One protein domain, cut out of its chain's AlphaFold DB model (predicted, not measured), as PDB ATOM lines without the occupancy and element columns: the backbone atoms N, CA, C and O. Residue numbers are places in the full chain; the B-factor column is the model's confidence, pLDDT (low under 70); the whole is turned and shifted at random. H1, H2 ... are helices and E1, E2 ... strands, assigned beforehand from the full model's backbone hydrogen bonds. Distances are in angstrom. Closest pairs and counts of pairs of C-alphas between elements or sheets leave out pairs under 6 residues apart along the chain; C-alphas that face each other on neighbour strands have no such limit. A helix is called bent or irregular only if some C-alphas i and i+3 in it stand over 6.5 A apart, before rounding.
ATOM      1  N   LEU A   2      11.721 -44.549   6.892       74.94
ATOM      2  CA  LEU A   2      13.072 -44.177   6.418       74.94
ATOM      3  C   LEU A   2      13.387 -44.641   4.983       74.94
ATOM      4  O   LEU A   2      13.939 -43.875   4.198       74.94
ATOM      5  N   HIS A   3      12.956 -45.849   4.611       76.88
ATOM      6  CA  HIS A   3      13.145 -46.403   3.265       76.88
ATOM      7  C   HIS A   3      12.579 -45.494   2.161       76.88
ATOM      8  O   HIS A   3      13.241 -45.238   1.160       76.88
ATOM      9  N   LEU A   4      11.375 -44.945   2.370       82.50
ATOM     10  CA  LEU A   4      10.728 -44.052   1.410       82.50
ATOM     11  C   LEU A   4      11.445 -42.698   1.314       82.50
ATOM     12  O   LEU A   4      11.565 -42.151   0.221       82.50
ATOM     13  N   ARG A   5      11.929 -42.156   2.441       83.69
ATOM     14  CA  ARG A   5      12.703 -40.901   2.447       83.69
ATOM     15  C   ARG A   5      14.014 -41.067   1.679       83.69
ATOM     16  O   ARG A   5      14.292 -40.256   0.807       83.69
ATOM     17  N   LEU A   6      14.758 -42.144   1.939       86.00
ATOM     18  CA  LEU A   6      16.002 -42.449   1.224       86.00
ATOM     19  C   LEU A   6      15.769 -42.662  -0.275       86.00
ATOM     20  O   LEU A   6      16.496 -42.100  -1.088       86.00
ATOM     21  N   PHE A   7      14.706 -43.378  -0.646       86.50
ATOM     22  CA  PHE A   7      14.318 -43.558  -2.044       86.50
ATOM     23  C   PHE A   7      13.990 -42.228  -2.745       86.50
ATOM     24  O   PHE A   7      14.443 -41.969  -3.859       86.50
ATOM     25  N   LYS A   8      13.237 -41.338  -2.082       88.38
ATOM     26  CA  LYS A   8      12.958 -39.991  -2.606       88.38
ATOM     27  C   LYS A   8      14.237 -39.157  -2.740       88.38
ATOM     28  O   LYS A   8      14.361 -38.423  -3.714       88.38
ATOM     29  N   SER A   9      15.180 -39.281  -1.807       87.88
ATOM     30  CA  SER A   9      16.479 -38.603  -1.889       87.88
ATOM     31  C   SER A   9      17.330 -39.105  -3.057       87.88
ATOM     32  O   SER A   9      17.937 -38.285  -3.740       87.88
ATOM     33  N   GLN A  10      17.317 -40.410  -3.355       90.75
ATOM     34  CA  GLN A  10      17.993 -40.954  -4.544       90.75
ATOM     35  C   GLN A  10      17.457 -40.334  -5.836       90.75
ATOM     36  O   GLN A  10      18.234 -39.920  -6.691       90.75
ATOM     37  N   ARG A  11      16.131 -40.168  -5.951       90.81
ATOM     38  CA  ARG A  11      15.510 -39.469  -7.093       90.81
ATOM     39  C   ARG A  11      15.896 -37.989  -7.198       90.81
ATOM     40  O   ARG A  11      15.711 -37.396  -8.253       90.81
ATOM     41  N   LYS A  12      16.422 -37.397  -6.123       91.56
ATOM     42  CA  LYS A  12      16.961 -36.030  -6.083       91.56
ATOM     43  C   LYS A  12      18.489 -35.986  -6.251       91.56
ATOM     44  O   LYS A  12      19.091 -34.953  -5.983       91.56
ATOM     45  N   GLY A  13      19.116 -37.092  -6.659       87.88
ATOM     46  CA  GLY A  13      20.549 -37.161  -6.948       87.88
ATOM     47  C   GLY A  13      21.448 -37.484  -5.750       87.88
ATOM     48  O   GLY A  13      22.665 -37.472  -5.905       87.88
ATOM     49  N   LEU A  14      20.899 -37.799  -4.566       90.50
ATOM     50  CA  LEU A  14      21.726 -38.285  -3.456       90.50
ATOM     51  C   LEU A  14      22.154 -39.734  -3.703       90.50
ATOM     52  O   LEU A  14      21.318 -40.620  -3.886       90.50
ATOM     53  N   GLN A  15      23.455 -39.999  -3.606       90.31
ATOM     54  CA  GLN A  15      23.964 -41.364  -3.554       90.31
ATOM     55  C   GLN A  15      23.561 -42.001  -2.216       90.31
ATOM     56  O   GLN A  15      23.885 -41.488  -1.147       90.31
ATOM     57  N   VAL A  16      22.843 -43.124  -2.273       90.44
ATOM     58  CA  VAL A  16      22.465 -43.906  -1.089       90.44
ATOM     59  C   VAL A  16      22.983 -45.323  -1.265       90.44
ATOM     60  O   VAL A  16      22.530 -46.040  -2.157       90.44
ATOM     61  N   THR A  17      23.890 -45.724  -0.380       88.25
ATOM     62  CA  THR A  17      24.446 -47.078  -0.319       88.25
ATOM     63  C   THR A  17      23.866 -47.790   0.897       88.25
ATOM     64  O   THR A  17      23.927 -47.273   2.013       88.25
ATOM     65  N   LYS A  18      23.285 -48.975   0.695       87.50
ATOM     66  CA  LYS A  18      22.879 -49.865   1.790       87.50
ATOM     67  C   LYS A  18      23.981 -50.888   1.994       87.50
ATOM     68  O   LYS A  18      24.389 -51.526   1.033       87.50
ATOM     69  N   VAL A  19      24.432 -51.036   3.229       83.44
ATOM     70  CA  VAL A  19      25.592 -51.862   3.559       83.44
ATOM     71  C   VAL A  19      25.212 -52.785   4.711       83.44
ATOM     72  O   VAL A  19      24.560 -52.348   5.661       83.44
ATOM     73  N   GLY A  20      25.590 -54.061   4.623       77.56
ATOM     74  CA  GLY A  20      25.483 -54.982   5.757       77.56
ATOM     75  C   GLY A  20      26.445 -54.578   6.879       77.56
ATOM     76  O   GLY A  20      27.513 -54.038   6.611       77.56
ATOM     77  N   GLY A  21      26.106 -54.855   8.143       65.62
ATOM     78  CA  GLY A  21      26.896 -54.401   9.303       65.62
ATOM     79  C   GLY A  21      28.388 -54.784   9.282       65.62
ATOM     80  O   GLY A  21      29.199 -54.080   9.873       65.62
ATOM     81  N   ALA A  22      28.766 -55.849   8.565       65.75
ATOM     82  CA  ALA A  22      30.152 -56.305   8.421       65.75
ATOM     83  C   ALA A  22      30.915 -55.695   7.221       65.75
ATOM     84  O   ALA A  22      32.126 -55.858   7.119       65.75
ATOM     85  N   ALA A  23      30.247 -54.972   6.317       83.50
ATOM     86  CA  ALA A  23      30.827 -54.506   5.053       83.50
ATOM     87  C   ALA A  23      31.334 -53.046   5.114       83.50
ATOM     88  O   ALA A  23      31.199 -52.270   4.169       83.50
ATOM     89  N   VAL A  24      31.967 -52.652   6.228       85.06
ATOM     90  CA  VAL A  24      32.514 -51.289   6.419       85.06
ATOM     91  C   VAL A  24      33.498 -50.902   5.305       85.06
ATOM     92  O   VAL A  24      33.484 -49.764   4.840       85.06
ATOM     93  N   ALA A  25      34.342 -51.831   4.847       87.38
ATOM     94  CA  ALA A  25      35.308 -51.566   3.777       87.38
ATOM     95  C   ALA A  25      34.626 -51.215   2.441       87.38
ATOM     96  O   ALA A  25      35.021 -50.255   1.778       87.38
ATOM     97  N   GLU A  26      33.564 -51.941   2.088       88.38
ATOM     98  CA  GLU A  26      32.746 -51.682   0.898       88.38
ATOM     99  C   GLU A  26      32.078 -50.302   0.981       88.38
ATOM    100  O   GLU A  26      32.138 -49.516   0.032       88.38
ATOM    101  N   ALA A  27      31.526 -49.955   2.152       90.44
ATOM    102  CA  ALA A  27      30.937 -48.640   2.391       90.44
ATOM    103  C   ALA A  27      31.943 -47.514   2.131       90.44
ATOM    104  O   ALA A  27      31.639 -46.571   1.399       90.44
ATOM    105  N   VAL A  28      33.152 -47.631   2.693       92.94
ATOM    106  CA  VAL A  28      34.222 -46.642   2.504       92.94
ATOM    107  C   VAL A  28      34.592 -46.531   1.031       92.94
ATOM    108  O   VAL A  28      34.722 -45.414   0.532       92.94
ATOM    109  N   ALA A  29      34.740 -47.653   0.320       91.56
ATOM    110  CA  ALA A  29      35.073 -47.665  -1.102       91.56
ATOM    111  C   ALA A  29      34.018 -46.935  -1.952       91.56
ATOM    112  O   ALA A  29      34.389 -46.160  -2.831       91.56
ATOM    113  N   SER A  30      32.731 -47.096  -1.625       90.50
ATOM    114  CA  SER A  30      31.610 -46.506  -2.375       90.50
ATOM    115  C   SER A  30      31.515 -44.972  -2.313       90.50
ATOM    116  O   SER A  30      30.878 -44.362  -3.175       90.50
ATOM    117  N   VAL A  31      32.137 -44.337  -1.311       92.94
ATOM    118  CA  VAL A  31      32.105 -42.878  -1.117       92.94
ATOM    119  C   VAL A  31      33.270 -42.221  -1.850       92.94
ATOM    120  O   VAL A  31      34.427 -42.586  -1.642       92.94
ATOM    121  N   ARG A  32      32.993 -41.216  -2.683       91.62
ATOM    122  CA  ARG A  32      34.036 -40.491  -3.421       91.62
ATOM    123  C   ARG A  32      34.765 -39.469  -2.523       91.62
ATOM    124  O   ARG A  32      34.107 -38.839  -1.693       91.62
ATOM    125  N   PRO A  33      36.091 -39.266  -2.664       93.12
ATOM    126  CA  PRO A  33      36.856 -38.335  -1.816       93.12
ATOM    127  C   PRO A  33      36.431 -36.857  -1.904       93.12
ATOM    128  O   PRO A  33      36.665 -36.093  -0.971       93.12
ATOM    129  N   ASP A  34      35.809 -36.455  -3.015       93.38
ATOM    130  CA  ASP A  34      35.319 -35.100  -3.298       93.38
ATOM    131  C   ASP A  34      33.955 -34.789  -2.653       93.38
ATOM    132  O   ASP A  34      33.463 -33.666  -2.759       93.38
ATOM    133  N   CYS A  35      33.338 -35.754  -1.960       91.94
ATOM    134  CA  CYS A  35      32.074 -35.525  -1.265       91.94
ATOM    135  C   CYS A  35      32.221 -34.435  -0.188       91.94
ATOM    136  O   CYS A  35      33.073 -34.510   0.698       91.94
ATOM    137  N   THR A  36      31.330 -33.443  -0.227       92.88
ATOM    138  CA  THR A  36      31.302 -32.326   0.732       92.88
ATOM    139  C   THR A  36      30.532 -32.656   2.013       92.88
ATOM    140  O   THR A  36      30.767 -32.038   3.052       92.88
ATOM    141  N   ALA A  37      29.650 -33.658   1.970       94.38
ATOM    142  CA  ALA A  37      28.916 -34.153   3.125       94.38
ATOM    143  C   ALA A  37      28.607 -35.650   2.994       94.38
ATOM    144  O   ALA A  37      28.207 -36.120   1.929       94.38
ATOM    145  N   VAL A  38      28.746 -36.390   4.097       94.94
ATOM    146  CA  VAL A  38      28.385 -37.808   4.192       94.94
ATOM    147  C   VAL A  38      27.561 -38.041   5.456       94.94
ATOM    148  O   VAL A  38      27.965 -37.656   6.553       94.94
ATOM    149  N   GLY A  39      26.393 -38.665   5.295       93.38
ATOM    150  CA  GLY A  39      25.502 -39.041   6.390       93.38
ATOM    151  C   GLY A  39      25.470 -40.554   6.583       93.38
ATOM    152  O   GLY A  39      25.169 -41.288   5.645       93.38
ATOM    153  N   ILE A  40      25.745 -41.021   7.798       93.19
ATOM    154  CA  ILE A  40      25.682 -42.436   8.176       93.19
ATOM    155  C   ILE A  40      24.420 -42.655   9.005       93.19
ATOM    156  O   ILE A  40      24.274 -42.072  10.077       93.19
ATOM    157  N   LEU A  41      23.516 -43.508   8.529       90.94
ATOM    158  CA  LEU A  41      22.324 -43.920   9.269       90.94
ATOM    159  C   LEU A  41      22.496 -45.374   9.698       90.94
ATOM    160  O   LEU A  41      22.650 -46.247   8.845       90.94
ATOM    161  N   ALA A  42      22.456 -45.641  10.999       90.12
ATOM    162  CA  ALA A  42      22.621 -46.993  11.525       90.12
ATOM    163  C   ALA A  42      21.658 -47.259  12.678       90.12
ATOM    164  O   ALA A  42      21.310 -46.352  13.423       90.12
ATOM    165  N   THR A  43      21.234 -48.508  12.841       87.88
ATOM    166  CA  THR A  43      20.522 -48.940  14.049       87.88
ATOM    167  C   THR A  43      21.500 -49.122  15.205       87.88
ATOM    168  O   THR A  43      22.710 -49.233  15.000       87.88
ATOM    169  N   GLU A  44      20.984 -49.221  16.427       85.00
ATOM    170  CA  GLU A  44      21.812 -49.480  17.614       85.00
ATOM    171  C   GLU A  44      22.644 -50.759  17.505       85.00
ATOM    172  O   GLU A  44      23.817 -50.758  17.875       85.00
ATOM    173  N   ALA A  45      22.077 -51.811  16.907       84.94
ATOM    174  CA  ALA A  45      22.773 -53.072  16.647       84.94
ATOM    175  C   ALA A  45      24.042 -52.892  15.793       84.94
ATOM    176  O   ALA A  45      24.982 -53.671  15.906       84.94
ATOM    177  N   ASN A  46      24.096 -51.841  14.970       89.19
ATOM    178  CA  ASN A  46      25.220 -51.534  14.090       89.19
ATOM    179  C   ASN A  46      26.048 -50.332  14.575       89.19
ATOM    180  O   ASN A  46      26.872 -49.816  13.819       89.19
ATOM    181  N   LYS A  47      25.865 -49.871  15.823       88.69
ATOM    182  CA  LYS A  47      26.551 -48.681  16.358       88.69
ATOM    183  C   LYS A  47      28.071 -48.772  16.204       88.69
ATOM    184  O   LYS A  47      28.678 -47.817  15.734       88.69
ATOM    185  N   LYS A  48      28.679 -49.914  16.548       89.56
ATOM    186  CA  LYS A  48      30.137 -50.115  16.458       89.56
ATOM    187  C   LYS A  48      30.650 -49.956  15.021       89.56
ATOM    188  O   LYS A  48      31.566 -49.176  14.790       89.56
ATOM    189  N   ALA A  49      30.012 -50.627  14.061       91.94
ATOM    190  CA  ALA A  49      30.362 -50.518  12.643       91.94
ATOM    191  C   ALA A  49      30.164 -49.091  12.105       91.94
ATOM    192  O   ALA A  49      30.959 -48.607  11.306       91.94
ATOM    193  N   ALA A  50      29.129 -48.386  12.570       92.25
ATOM    194  CA  ALA A  50      28.864 -47.005  12.176       92.25
ATOM    195  C   ALA A  50      29.894 -46.007  12.736       92.25
ATOM    196  O   ALA A  50      30.192 -45.016  12.069       92.25
ATOM    197  N   VAL A  51      30.437 -46.258  13.935       92.44
ATOM    198  CA  VAL A  51      31.574 -45.502  14.495       92.44
ATOM    199  C   VAL A  51      32.813 -45.709  13.641       92.44
ATOM    200  O   VAL A  51      33.363 -44.742  13.126       92.44
ATOM    201  N   GLU A  52      33.170 -46.964  13.385       93.75
ATOM    202  CA  GLU A  52      34.327 -47.296  12.553       93.75
ATOM    203  C   GLU A  52      34.220 -46.698  11.139       93.75
ATOM    204  O   GLU A  52      35.192 -46.166  10.596       93.75
ATOM    205  N   LEU A  53      33.028 -46.752  10.537       94.19
ATOM    206  CA  LEU A  53      32.766 -46.160   9.229       94.19
ATOM    207  C   LEU A  53      32.940 -44.636   9.245       94.19
ATOM    208  O   LEU A  53      33.534 -44.088   8.316       94.19
ATOM    209  N   GLN A  54      32.450 -43.956  10.287       94.88
ATOM    210  CA  GLN A  54      32.622 -42.511  10.441       94.88
ATOM    211  C   GLN A  54      34.103 -42.144  10.508       94.88
ATOM    212  O   GLN A  54      34.538 -41.291   9.738       94.88
ATOM    213  N   ASP A  55      34.884 -42.834  11.340       94.88
ATOM    214  CA  ASP A  55      36.312 -42.555  11.521       94.88
ATOM    215  C   ASP A  55      37.108 -42.737  10.223       94.88
ATOM    216  O   ASP A  55      37.989 -41.935   9.897       94.88
ATOM    217  N   LYS A  56      36.792 -43.779   9.443       95.25
ATOM    218  CA  LYS A  56      37.431 -44.023   8.141       95.25
ATOM    219  C   LYS A  56      37.037 -42.973   7.105       95.25
ATOM    220  O   LYS A  56      37.897 -42.477   6.378       95.25
ATOM    221  N   LEU A  57      35.756 -42.613   7.032       95.44
ATOM    222  CA  LEU A  57      35.277 -41.610   6.083       95.44
ATOM    223  C   LEU A  57      35.794 -40.212   6.420       95.44
ATOM    224  O   LEU A  57      36.172 -39.491   5.504       95.44
ATOM    225  N   GLN A  58      35.898 -39.864   7.704       95.50
ATOM    226  CA  GLN A  58      36.414 -38.570   8.158       95.50
ATOM    227  C   GLN A  58      37.870 -38.336   7.723       95.50
ATOM    228  O   GLN A  58      38.273 -37.192   7.537       95.50
ATOM    229  N   LYS A  59      38.641 -39.413   7.517       95.38
ATOM    230  CA  LYS A  59      40.000 -39.372   6.946       95.38
ATOM    231  C   LYS A  59      40.010 -39.329   5.413       95.38
ATOM    232  O   LYS A  59      40.982 -38.866   4.827       95.38
ATOM    233  N   LYS A  60      38.963 -39.846   4.759       95.25
ATOM    234  CA  LYS A  60      38.872 -39.974   3.294       95.25
ATOM    235  C   LYS A  60      38.327 -38.716   2.615       95.25
ATOM    236  O   LYS A  60      38.763 -38.401   1.511       95.25
ATOM    237  N   VAL A  61      37.354 -38.040   3.226       95.62
ATOM    238  CA  VAL A  61      36.685 -36.871   2.635       95.62
ATOM    239  C   VAL A  61      37.116 -35.586   3.332       95.62
ATOM    240  O   VAL A  61      37.294 -35.563   4.546       95.62
ATOM    241  N   LYS A  62      37.247 -34.490   2.574       91.75
ATOM    242  CA  LYS A  62      37.496 -33.152   3.148       91.75
ATOM    243  C   LYS A  62      36.237 -32.526   3.768       91.75
ATOM    244  O   LYS A  62      36.337 -31.558   4.515       91.75
ATOM    245  N   GLY A  63      35.063 -33.045   3.405       92.50
ATOM    246  CA  GLY A  63      33.762 -32.581   3.867       92.50
ATOM    247  C   GLY A  63      33.372 -33.057   5.270       92.50
ATOM    248  O   GLY A  63      34.145 -33.685   5.993       92.50
ATOM    249  N   SER A  64      32.125 -32.781   5.658       94.00
ATOM    250  CA  SER A  64      31.595 -33.212   6.957       94.00
ATOM    251  C   SER A  64      31.099 -34.657   6.913       94.00
ATOM    252  O   SER A  64      30.283 -34.988   6.050       94.00
ATOM    253  N   VAL A  65      31.485 -35.482   7.887       94.56
ATOM    254  CA  VAL A  65      30.894 -36.811   8.093       94.56
ATOM    255  C   VAL A  65      30.088 -36.794   9.383       94.56
ATOM    256  O   VAL A  65      30.619 -36.550  10.464       94.56
ATOM    257  N   ARG A  66      28.782 -37.041   9.277       92.62
ATOM    258  CA  ARG A  66      27.881 -37.105  10.431       92.62
ATOM    259  C   ARG A  66      27.191 -38.452  10.496       92.62
ATOM    260  O   ARG A  66      26.917 -39.079   9.475       92.62
ATOM    261  N   ARG A  67      26.872 -38.877  11.712       91.25
ATOM    262  CA  ARG A  67      26.209 -40.146  11.988       91.25
ATOM    263  C   ARG A  67      24.937 -39.907  12.788       91.25
ATOM    264  O   ARG A  67      24.936 -39.129  13.731       91.25
ATOM    265  N   LEU A  68      23.880 -40.629  12.438       88.31
ATOM    266  CA  LEU A  68      22.652 -40.731  13.214       88.31
ATOM    267  C   LEU A  68      22.417 -42.197  13.579       88.31
ATOM    268  O   LEU A  68      22.232 -43.048  12.702       88.31
ATOM    269  N   ILE A  69      22.415 -42.483  14.882       88.00
ATOM    270  CA  ILE A  69      22.018 -43.789  15.404       88.00
ATOM    271  C   ILE A  69      20.512 -43.775  15.658       88.00
ATOM    272  O   ILE A  69      20.018 -43.066  16.531       88.00
ATOM    273  N   VAL A  70      19.790 -44.575  14.882       87.25
ATOM    274  CA  VAL A  70      18.356 -44.821  15.015       87.25
ATOM    275  C   VAL A  70      18.121 -45.659  16.267       87.25
ATOM    276  O   VAL A  70      18.516 -46.827  16.323       87.25
ATOM    277  N   THR A  71      17.487 -45.043  17.263       85.00
ATOM    278  CA  THR A  71      17.076 -45.701  18.506       85.00
ATOM    279  C   THR A  71      15.811 -46.521  18.301       85.00
ATOM    280  O   THR A  71      14.978 -46.191  17.453       85.00
TER     281      THR A  71
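This is residues 2 to 71 of the 242 residues of the protein "Molybdopterin domain-containing protein" of Chloroflexi bacterium (UniProt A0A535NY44). Two parallel neighbour strands, E1 and E2, form a narrow ribbon with the long helix H3 packed on it and short H2 packed on H3; H1 is set off from this body by a long link. The 70 printed residues include three named helices and two named strands, in the order H1, H2, E1, H3, E2, class mixed. The whole is compact, radius of gyration of the C-alphas 11.7 A, spanning 29 by 27 by 18 A.

H1 is residues 2 to 10, from C-alpha 2 at (13.072, -44.177, 6.418), and H2 24 to 30. E1, 37 to 43, is 20.2 A long; H3, 44 to 60, 24.2 A; E2, 64 to 70, 19.4 A, ending at (18.356, -44.821, 15.015). H3 is irregular, C-alphas 45 and 48 being 7.9 A apart, with a kink of 32 degrees near residue 51.

H1 is apart from H2, E1, H3 and E2. H2 and H3 touch, closest C-alphas Val 24 and Leu 53, 5.9 A, at a steep tilt of 48 degrees, the same way. E1, H3 and E2 form a strand-helix-strand unit, parallel strands joined through a helix, with a right-handed crossover. E1 and E2 are parallel at 18 degrees, with N 38 and O 64 within hydrogen-bond range at 2.9 A. The closest C-alphas of H3 and E2 are Gln 58 and Val 65, 5.8 A. Every O i to N i+4 pair is within hydrogen-bond range in H1 and H2, and 10 of 13 in H3.

The farthest C-alphas, Asp 34 and Thr 71, are 30.3 A apart. The printed part has no cut; the link from H1 to H2 is long, 13 residues, and residues 8 to 13, of which 8 to 10 belong to H1, stand free. Residues 21 to 22 have pLDDT under 70.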